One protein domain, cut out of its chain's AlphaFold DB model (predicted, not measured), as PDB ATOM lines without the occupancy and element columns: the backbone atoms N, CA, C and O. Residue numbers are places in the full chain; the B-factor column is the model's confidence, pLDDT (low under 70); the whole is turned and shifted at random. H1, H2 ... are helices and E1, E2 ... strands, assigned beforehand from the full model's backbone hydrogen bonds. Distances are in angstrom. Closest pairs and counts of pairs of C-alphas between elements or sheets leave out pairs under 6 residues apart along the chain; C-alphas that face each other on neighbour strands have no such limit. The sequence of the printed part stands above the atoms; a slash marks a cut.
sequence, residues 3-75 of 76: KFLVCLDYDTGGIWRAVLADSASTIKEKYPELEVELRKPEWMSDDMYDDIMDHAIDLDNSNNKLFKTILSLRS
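Overview. This is residues 3 to 75 of the 76 residues of an uncharacterized protein of Arsukibacterium sp. MJ3 (UniProt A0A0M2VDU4). A strongly twisted sheet, the long hairpin of E1 and E2 with short E3 beside E1, forms the core. H2 and H3 cover opposite faces. The 73 printed residues are mixed in class, with E1, E2, H1, E3, H2, H3 in order; the antiparallel sheet runs E2, E1, E3. It is compact, radius of gyration of the C-alphas 11.7 A, spanning 35 by 30 by 20 A.

Arrangement. E1, residues 3 to 10, and E2, residues 13 to 21, form a hairpin; N 8 and O 15 are 2.9 A apart. E3, residues 34 to 37, is antiparallel to E1, with N 7 and O 35 at 2.8 A. H1, residues 24 to 30, is on the sheet, over none of its strands; its closest C-alphas with E3 are Lys 28 and Leu 34, 6.4 A. E2, H1 and E3 make a split strand-helix-strand unit, two strands of one sheet joined through a helix, with E1 between them in the sheet; its crossover is right-handed. H2, residues 46 to 54, comes closest to E2 at C-alphas Met 53 and Ala 18, 5.2 A. H3, residues 65 to 73, is over E1, height 10.0 A. In H1, H2 and H3 every O i to N i+4 pair is within hydrogen-bond range.

Along the chain. E1, 22.1 A long, begins at C-alpha 3 (24.188, -19.120, -12.862); E2 is 24.0 A. H3 ends at C-alpha 73 (44.857, -31.048, -8.337).

Size, cuts and confidence. The printed part has no cut and no long link. Residues 11 to 12 are under pLDDT 70.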
ATOM      1  N   LYS A   3      22.902 -19.490 -13.460       92.38
ATOM      2  CA  LYS A   3      24.188 -19.120 -12.862       92.38
ATOM      3  C   LYS A   3      24.235 -19.643 -11.432       92.38
ATOM      4  O   LYS A   3      23.342 -19.345 -10.643       92.38
ATOM      5  N   PHE A   4      25.281 -20.385 -11.110       93.31
ATOM      6  CA  PHE A   4      25.537 -20.897  -9.772       93.31
ATOM      7  C   PHE A   4      26.835 -20.303  -9.250       93.31
ATOM      8  O   PHE A   4      27.843 -20.318  -9.957       93.31
ATOM      9  N   LEU A   5      26.818 -19.793  -8.021       93.69
ATOM     10  CA  LEU A   5      28.041 -19.383  -7.345       93.69
ATOM     11  C   LEU A   5      28.772 -20.643  -6.886       93.69
ATOM     12  O   LEU A   5      28.179 -21.502  -6.235       93.69
ATOM     13  N   VAL A   6      30.043 -20.759  -7.245       93.12
ATOM     14  CA  VAL A   6      30.902 -21.861  -6.831       93.12
ATOM     15  C   VAL A   6      32.126 -21.338  -6.101       93.12
ATOM     16  O   VAL A   6      32.682 -20.295  -6.460       93.12
ATOM     17  N   CYS A   7      32.556 -22.092  -5.101       91.56
ATOM     18  CA  CYS A   7      33.811 -21.893  -4.404       91.56
ATOM     19  C   CYS A   7      34.696 -23.121  -4.617       91.56
ATOM     20  O   CYS A   7      34.255 -24.258  -4.449       91.56
ATOM     21  N   LEU A   8      35.946 -22.890  -5.003       89.56
ATOM     22  CA  LEU A   8      37.001 -23.888  -4.920       89.56
ATOM     23  C   LEU A   8      37.822 -23.588  -3.673       89.56
ATOM     24  O   LEU A   8      38.600 -22.633  -3.683       89.56
ATOM     25  N   ASP A   9      37.641 -24.388  -2.628       84.25
ATOM     26  CA  ASP A   9      38.449 -24.305  -1.415       84.25
ATOM     27  C   ASP A   9      39.781 -25.032  -1.625       84.25
ATOM     28  O   ASP A   9      39.818 -26.200  -2.014       84.25
ATOM     29  N   TYR A  10      40.890 -24.325  -1.425       77.25
ATOM     30  CA  TYR A  10      42.227 -24.903  -1.422       77.25
ATOM     31  C   TYR A  10      42.982 -24.333  -0.219       77.25
ATOM     32  O   TYR A  10      43.666 -23.341  -0.388       77.25
ATOM     33  N   ASP A  11      42.830 -24.918   0.979       62.94
ATOM     34  CA  ASP A  11      43.600 -24.796   2.255       62.94
ATOM     35  C   ASP A  11      44.188 -23.408   2.660       62.94
ATOM     36  O   ASP A  11      43.991 -22.917   3.768       62.94
ATOM     37  N   THR A  12      44.892 -22.731   1.757       68.62
ATOM     38  CA  THR A  12      45.365 -21.338   1.805       68.62
ATOM     39  C   THR A  12      44.375 -20.282   1.276       68.62
ATOM     40  O   THR A  12      44.674 -19.087   1.368       68.62
ATOM     41  N   GLY A  13      43.210 -20.658   0.739       70.94
ATOM     42  CA  GLY A  13      42.156 -19.723   0.323       70.94
ATOM     43  C   GLY A  13      41.057 -20.352  -0.539       70.94
ATOM     44  O   GLY A  13      41.146 -21.509  -0.928       70.94
ATOM     45  N   GLY A  14      40.016 -19.573  -0.853       82.88
ATOM     46  CA  GLY A  14      38.903 -19.995  -1.709       82.88
ATOM     47  C   GLY A  14      38.813 -19.166  -2.992       82.88
ATOM     48  O   GLY A  14      38.799 -17.934  -2.934       82.88
ATOM     49  N   ILE A  15      38.738 -19.812  -4.160       87.75
ATOM     50  CA  ILE A  15      38.440 -19.131  -5.432       87.75
ATOM     51  C   ILE A  15      36.933 -19.136  -5.664       87.75
ATOM     52  O   ILE A  15      36.328 -20.189  -5.850       87.75
ATOM     53  N   TRP A  16      36.354 -17.941  -5.760       90.62
ATOM     54  CA  TRP A  16      34.934 -17.732  -6.031       90.62
ATOM     55  C   TRP A  16      34.690 -17.410  -7.507       90.62
ATOM     56  O   TRP A  16      35.318 -16.509  -8.079       90.62
ATOM     57  N   ARG A  17      33.773 -18.146  -8.142       91.94
ATOM     58  CA  ARG A  17      33.369 -17.947  -9.543       91.94
ATOM     59  C   ARG A  17      31.889 -18.242  -9.737       91.94
ATOM     60  O   ARG A  17      31.327 -19.041  -9.006       91.94
ATOM     61  N   ALA A  18      31.265 -17.640 -10.746       93.44
ATOM     62  CA  ALA A  18      29.954 -18.082 -11.203       93.44
ATOM     63  C   ALA A  18      30.112 -19.066 -12.363       93.44
ATOM     64  O   ALA A  18      30.921 -18.848 -13.265       93.44
ATOM     65  N   VAL A  19      29.328 -20.138 -12.347       93.25
ATOM     66  CA  VAL A  19      29.308 -21.163 -13.391       93.25
ATOM     67  C   VAL A  19      27.904 -21.275 -13.971       93.25
ATOM     68  O   VAL A  19      26.917 -21.348 -13.237       93.25
ATOM     69  N   LEU A  20      27.813 -21.289 -15.298       93.31
ATOM     70  CA  LEU A  20      26.587 -21.580 -16.029       93.31
ATOM     71  C   LEU A  20      26.419 -23.093 -16.134       93.31
ATOM     72  O   LEU A  20      27.242 -23.774 -16.742       93.31
ATOM     73  N   ALA A  21      25.340 -23.607 -15.553       92.44
ATOM     74  CA  ALA A  21      24.986 -25.020 -15.616       92.44
ATOM     75  C   ALA A  21      23.467 -25.200 -15.705       92.44
ATOM     76  O   ALA A  21      22.692 -24.251 -15.550       92.44
ATOM     77  N   ASP A  22      23.022 -26.424 -15.974       91.12
ATOM     78  CA  ASP A  22      21.597 -26.749 -15.916       91.12
ATOM     79  C   ASP A  22      21.109 -26.842 -14.463       91.12
ATOM     80  O   ASP A  22      20.087 -26.260 -14.099       91.12
ATOM     81  N   SER A  23      21.909 -27.497 -13.617       91.88
ATOM     82  CA  SER A  23      21.638 -27.717 -12.198       91.88
ATOM     83  C   SER A  23      22.928 -27.723 -11.372       91.88
ATOM     84  O   SER A  23      23.996 -28.078 -11.873       91.88
ATOM     85  N   ALA A  24      22.820 -27.412 -10.075       90.94
ATOM     86  CA  ALA A  24      23.930 -27.524  -9.121       90.94
ATOM     87  C   ALA A  24      24.516 -28.949  -9.071       90.94
ATOM     88  O   ALA A  24      25.729 -29.116  -8.962       90.94
ATOM     89  N   SER A  25      23.665 -29.974  -9.210       91.25
ATOM     90  CA  SER A  25      24.091 -31.378  -9.271       91.25
ATOM     91  C   SER A  25      25.060 -31.632 -10.421       91.25
ATOM     92  O   SER A  25      26.104 -32.227 -10.199       91.25
ATOM     93  N   THR A  26      24.792 -31.087 -11.611       92.50
ATOM     94  CA  THR A  26      25.657 -31.248 -12.790       92.50
ATOM     95  C   THR A  26      27.057 -30.681 -12.555       92.50
ATOM     96  O   THR A  26      28.049 -31.257 -13.002       92.50
ATOM     97  N   ILE A  27      27.154 -29.568 -11.819       91.44
ATOM     98  CA  ILE A  27      28.440 -28.982 -11.425       91.44
ATOM     99  C   ILE A  27      29.184 -29.948 -10.504       91.44
ATOM    100  O   ILE A  27      30.332 -30.271 -10.792       91.44
ATOM    101  N   LYS A  28      28.528 -30.450  -9.448       90.94
ATOM    102  CA  LYS A  28      29.142 -31.397  -8.503       90.94
ATOM    103  C   LYS A  28      29.470 -32.757  -9.125       90.94
ATOM    104  O   LYS A  28      30.425 -33.389  -8.701       90.94
ATOM    105  N   GLU A  29      28.726 -33.214 -10.127       91.62
ATOM    106  CA  GLU A  29      29.031 -34.458 -10.846       91.62
ATOM    107  C   GLU A  29      30.307 -34.328 -11.690       91.62
ATOM    108  O   GLU A  29      31.118 -35.250 -11.746       91.62
ATOM    109  N   LYS A  30      30.511 -33.171 -12.329       90.62
ATOM    110  CA  LYS A  30      31.687 -32.915 -13.172       90.62
ATOM    111  C   LYS A  30      32.912 -32.498 -12.346       90.62
ATOM    112  O   LYS A  30      34.038 -32.948 -12.591       90.62
ATOM    113  N   TYR A  31      32.675 -31.658 -11.345       90.69
ATOM    114  CA  TYR A  31      33.659 -31.059 -10.452       90.69
ATOM    115  C   TYR A  31      33.223 -31.200  -8.981       90.69
ATOM    116  O   TYR A  31      32.784 -30.217  -8.387       90.69
ATOM    117  N   PRO A  32      33.324 -32.403  -8.382       89.88
ATOM    118  CA  PRO A  32      33.012 -32.649  -6.969       89.88
ATOM    119  C   PRO A  32      33.770 -31.773  -5.965       89.88
ATOM    120  O   PRO A  32      33.300 -31.610  -4.844       89.88
ATOM    121  N   GLU A  33      34.913 -31.207  -6.347       89.56
ATOM    122  CA  GLU A  33      35.716 -30.290  -5.528       89.56
ATOM    123  C   GLU A  33      35.112 -28.889  -5.430       89.56
ATOM    124  O   GLU A  33      35.531 -28.098  -4.589       89.56
ATOM    125  N   LEU A  34      34.156 -28.558  -6.302       90.88
ATOM    126  CA  LEU A  34      33.457 -27.286  -6.235       90.88
ATOM    127  C   LEU A  34      32.319 -27.354  -5.219       90.88
ATOM    128  O   LEU A  34      31.387 -28.160  -5.317       90.88
ATOM    129  N   GLU A  35      32.355 -26.418  -4.285       91.19
ATOM    130  CA  GLU A  35      31.247 -26.111  -3.396       91.19
ATOM    131  C   GLU A  35      30.278 -25.195  -4.140       91.19
ATOM    132  O   GLU A  35      30.674 -24.147  -4.645       91.19
ATOM    133  N   VAL A  36      29.009 -25.595  -4.250       92.69
ATOM    134  CA  VAL A  36      27.973 -24.774  -4.888       92.69
ATOM    135  C   VAL A  36      27.216 -24.028  -3.804       92.69
ATOM    136  O   VAL A  36      26.510 -24.636  -2.999       92.69
ATOM    137  N   GLU A  37      27.323 -22.708  -3.827       90.69
ATOM    138  CA  GLU A  37      26.703 -21.818  -2.860       90.69
ATOM    139  C   GLU A  37      25.378 -21.289  -3.407       90.69
ATOM    140  O   GLU A  37      25.315 -20.582  -4.414       90.69
ATOM    141  N   LEU A  38      24.281 -21.643  -2.734       84.88
ATOM    142  CA  LEU A  38      22.930 -21.212  -3.121       84.88
ATOM    143  C   LEU A  38      22.615 -19.779  -2.681       84.88
ATOM    144  O   LEU A  38      21.602 -19.213  -3.089       84.88
ATOM    145  N   ARG A  39      23.441 -19.204  -1.804       86.00
ATOM    146  CA  ARG A  39      23.260 -17.860  -1.257       86.00
ATOM    147  C   ARG A  39      24.577 -17.105  -1.303       86.00
ATOM    148  O   ARG A  39      25.641 -17.689  -1.135       86.00
ATOM    149  N   LYS A  40      24.483 -15.791  -1.499       89.31
ATOM    150  CA  LYS A  40      25.628 -14.892  -1.376       89.31
ATOM    151  C   LYS A  40      26.140 -14.925   0.078       89.31
ATOM    152  O   LYS A  40      25.329 -14.694   0.980       89.31
ATOM    153  N   PRO A  41      27.435 -15.187   0.321       87.50
ATOM    154  CA  PRO A  41      28.016 -15.103   1.660       87.50
ATOM    155  C   PRO A  41      27.897 -13.692   2.258       87.50
ATOM    156  O   PRO A  41      27.979 -12.706   1.531       87.50
ATOM    157  N   GLU A  42      27.773 -13.572   3.583       88.44
ATOM    158  CA  GLU A  42      27.596 -12.267   4.256       88.44
ATOM    159  C   GLU A  42      28.802 -11.328   4.116       88.44
ATOM    160  O   GLU A  42      28.647 -10.110   4.103       88.44
ATOM    161  N   TRP A  43      30.008 -11.882   3.985       88.62
ATOM    162  CA  TRP A  43      31.228 -11.103   3.766       88.62
ATOM    163  C   TRP A  43      31.341 -10.568   2.327       88.62
ATOM    164  O   TRP A  43      32.155  -9.683   2.060       88.62
ATOM    165  N   MET A  44      30.544 -11.100   1.393       90.00
ATOM    166  CA  MET A  44      30.588 -10.744  -0.020       90.00
ATOM    167  C   MET A  44      29.659  -9.556  -0.296       90.00
ATOM    168  O   MET A  44      28.437  -9.628  -0.138       90.00
ATOM    169  N   SER A  45      30.249  -8.447  -0.739       92.56
ATOM    170  CA  SER A  45      29.495  -7.253  -1.140       92.56
ATOM    171  C   SER A  45      28.674  -7.511  -2.404       92.56
ATOM    172  O   SER A  45      29.042  -8.354  -3.222       92.56
ATOM    173  N   ASP A  46      27.570  -6.781  -2.572       92.88
ATOM    174  CA  ASP A  46      26.697  -6.898  -3.747       92.88
ATOM    175  C   ASP A  46      27.438  -6.635  -5.063       92.88
ATOM    176  O   ASP A  46      27.333  -7.463  -5.957       92.88
ATOM    177  N   ASP A  47      28.270  -5.590  -5.147       93.56
ATOM    178  CA  ASP A  47      29.123  -5.331  -6.323       93.56
ATOM    179  C   ASP A  47      30.034  -6.515  -6.670       93.56
ATOM    180  O   ASP A  47      30.189  -6.876  -7.831       93.56
ATOM    181  N   MET A  48      30.628  -7.149  -5.654       91.00
ATOM    182  CA  MET A  48      31.526  -8.288  -5.854       91.00
ATOM    183  C   MET A  48      30.765  -9.510  -6.365       91.00
ATOM    184  O   MET A  48      31.255 -10.244  -7.218       91.00
ATOM    185  N   TYR A  49      29.568  -9.737  -5.826       91.81
ATOM    186  CA  TYR A  49      28.697 -10.810  -6.279       91.81
ATOM    187  C   TYR A  49      28.216 -10.565  -7.710       91.81
ATOM    188  O   TYR A  49      28.259 -11.487  -8.520       91.81
ATOM    189  N   ASP A  50      27.801  -9.339  -8.030       92.69
ATOM    190  CA  ASP A  50      27.328  -8.975  -9.364       92.69
ATOM    191  C   ASP A  50      28.443  -9.123 -10.409       92.69
ATOM    192  O   ASP A  50      28.231  -9.792 -11.414       92.69
ATOM    193  N   ASP A  51      29.662  -8.653 -10.114       93.00
ATOM    194  CA  ASP A  51      30.852  -8.843 -10.963       93.00
ATOM    195  C   ASP A  51      31.149 -10.330 -11.222       93.00
ATOM    196  O   ASP A  51      31.303 -10.765 -12.368       93.00
ATOM    197  N   ILE A  52      31.152 -11.152 -10.165       92.12
ATOM    198  CA  ILE A  52      31.369 -12.601 -10.286       92.12
ATOM    199  C   ILE A  52      30.277 -13.241 -11.151       92.12
ATOM    200  O   ILE A  52      30.576 -14.120 -11.964       92.12
ATOM    201  N   MET A  53      29.024 -12.825 -10.968       91.56
ATOM    202  CA  MET A  53      27.872 -13.345 -11.698       91.56
ATOM    203  C   MET A  53      27.829 -12.855 -13.148       91.56
ATOM    204  O   MET A  53      27.360 -13.601 -14.013       91.56
ATOM    205  N   ASP A  54      28.297 -11.648 -13.455       93.06
ATOM    206  CA  ASP A  54      28.423 -11.135 -14.822       93.06
ATOM    207  C   ASP A  54      29.486 -11.923 -15.596       93.06
ATOM    208  O   ASP A  54      29.231 -12.425 -16.692       93.06
ATOM    209  N   HIS A  55      30.616 -12.203 -14.945       90.31
ATOM    210  CA  HIS A  55      31.711 -13.014 -15.475       90.31
ATOM    211  C   HIS A  55      31.510 -14.531 -15.320       90.31
ATOM    212  O   HIS A  55      32.478 -15.288 -15.167       90.31
ATOM    213  N   ALA A  56      30.260 -14.998 -15.389       91.50
ATOM    214  CA  ALA A  56      29.951 -16.417 -15.299       91.50
ATOM    215  C   ALA A  56      30.585 -17.213 -16.451       91.50
ATOM    216  O   ALA A  56      30.532 -16.827 -17.619       91.50
ATOM    217  N   ILE A  57      31.172 -18.357 -16.111       91.31
ATOM    218  CA  ILE A  57      31.877 -19.226 -17.054       91.31
ATOM    219  C   ILE A  57      31.028 -20.450 -17.368       91.31
ATOM    220  O   ILE A  57      30.321 -20.966 -16.508       91.31
ATOM    221  N   ASP A  58      31.097 -20.936 -18.599       91.00
ATOM    222  CA  ASP A  58      30.358 -22.134 -18.986       91.00
ATOM    223  C   ASP A  58      30.981 -23.398 -18.370       91.00
ATOM    224  O   ASP A  58      32.205 -23.557 -18.403       91.00
ATOM    225  N   LEU A  59      30.155 -24.290 -17.808       88.00
ATOM    226  CA  LEU A  59      30.603 -25.552 -17.205       88.00
ATOM    227  C   LEU A  59      31.330 -26.465 -18.212       88.00
ATOM    228  O   LEU A  59      32.154 -27.297 -17.820       88.00
ATOM    229  N   ASP A  60      31.049 -26.334 -19.509       85.44
ATOM    230  CA  ASP A  60      31.722 -27.069 -20.582       85.44
ATOM    231  C   ASP A  60      32.960 -26.355 -21.133       85.44
ATOM    232  O   ASP A  60      33.750 -26.954 -21.866       85.44
ATOM    233  N   ASN A  61      33.222 -25.120 -20.703       83.75
ATOM    234  CA  ASN A  61      34.432 -24.392 -21.062       83.75
ATOM    235  C   ASN A  61      35.623 -24.787 -20.174       83.75
ATOM    236  O   ASN A  61      36.172 -23.982 -19.415       83.75
ATOM    237  N   SER A  62      36.089 -26.026 -20.341       72.38
ATOM    238  CA  SER A  62      37.253 -26.606 -19.653       72.38
ATOM    239  C   SER A  62      38.560 -25.823 -19.848       72.38
ATOM    240  O   SER A  62      39.554 -26.092 -19.175       72.38
ATOM    241  N   ASN A  63      38.601 -24.852 -20.768       76.81
ATOM    242  CA  ASN A  63      39.773 -24.012 -20.993       76.81
ATOM    243  C   ASN A  63      39.928 -22.902 -19.931       76.81
ATOM    244  O   ASN A  63      40.965 -22.229 -19.895       76.81
ATOM    245  N   ASN A  64      38.928 -22.712 -19.061       84.31
ATOM    246  CA  ASN A  64      38.995 -21.739 -17.979       84.31
ATOM    247  C   ASN A  64      40.056 -22.112 -16.928       84.31
ATOM    248  O   ASN A  64      40.267 -23.284 -16.611       84.31
ATOM    249  N   LYS A  65      40.706 -21.096 -16.352       82.88
ATOM    250  CA  LYS A  65      41.755 -21.266 -15.341       82.88
ATOM    251  C   LYS A  65      41.261 -22.041 -14.112       82.88
ATOM    252  O   LYS A  65      42.008 -22.878 -13.626       82.88
ATOM    253  N   LEU A  66      40.018 -21.815 -13.669       85.25
ATOM    254  CA  LEU A  66      39.412 -22.535 -12.537       85.25
ATOM    255  C   LEU A  66      39.439 -24.054 -12.764       85.25
ATOM    256  O   LEU A  66      40.008 -24.799 -11.972       85.25
ATOM    257  N   PHE A  67      38.866 -24.507 -13.881       87.19
ATOM    258  CA  PHE A  67      38.765 -25.932 -14.189       87.19
ATOM    259  C   PHE A  67      40.132 -26.561 -14.452       87.19
ATOM    260  O   PHE A  67      40.365 -27.694 -14.044       87.19
ATOM    261  N   LYS A  68      41.067 -25.822 -15.062       86.88
ATOM    262  CA  LYS A  68      42.459 -26.276 -15.205       86.88
ATOM    263  C   LYS A  68      43.133 -26.511 -13.856       86.88
ATOM    264  O   LYS A  68      43.826 -27.511 -13.711       86.88
ATOM    265  N   THR A  69      42.919 -25.626 -12.881       86.00
ATOM    266  CA  THR A  69      43.432 -25.813 -11.518       86.00
ATOM    267  C   THR A  69      42.859 -27.081 -10.888       86.00
ATOM    268  O   THR A  69      43.632 -27.898 -10.406       86.00
ATOM    269  N   ILE A  70      41.543 -27.310 -10.977       87.12
ATOM    270  CA  ILE A  70      40.904 -28.531 -10.448       87.12
ATOM    271  C   ILE A  70      41.476 -29.792 -11.107       87.12
ATOM    272  O   ILE A  70      41.831 -30.749 -10.427       87.12
ATOM    273  N   LEU A  71      41.612 -29.795 -12.436       86.25
ATOM    274  CA  LEU A  71      42.171 -30.933 -13.171       86.25
ATOM    275  C   LEU A  71      43.636 -31.215 -12.803       86.25
ATOM    276  O   LEU A  71      44.037 -32.378 -12.778       86.25
ATOM    277  N   SER A  72      44.415 -30.170 -12.507       86.31
ATOM    278  CA  SER A  72      45.785 -30.309 -12.007       86.31
ATOM    279  C   SER A  72      45.804 -30.963 -10.627       86.31
ATOM    280  O   SER A  72      46.524 -31.937 -10.448       86.31
ATOM    281  N   LEU A  73      44.956 -30.502  -9.698       82.62
ATOM    282  CA  LEU A  73      44.857 -31.048  -8.337       82.62
ATOM    283  C   LEU A  73      44.460 -32.533  -8.313       82.62
ATOM    284  O   LEU A  73      44.884 -33.264  -7.429       82.62
ATOM    285  N   ARG A  74      43.666 -32.994  -9.286       81.69
ATOM    286  CA  ARG A  74      43.292 -34.417  -9.426       81.69
ATOM    287  C   ARG A  74      44.410 -35.317  -9.939       81.69
ATOM    288  O   ARG A  74      44.281 -36.535  -9.857       81.69
ATOM    289  N   SER A  75      45.403 -34.733 -10.602       76.56
ATOM    290  CA  SER A  75      46.449 -35.477 -11.307       76.56
ATOM    291  C   SER A  75      47.728 -35.632 -10.477       76.56
ATOM    292  O   SER A  75      48.677 -36.239 -10.973       76.56
TER     293      SER A  75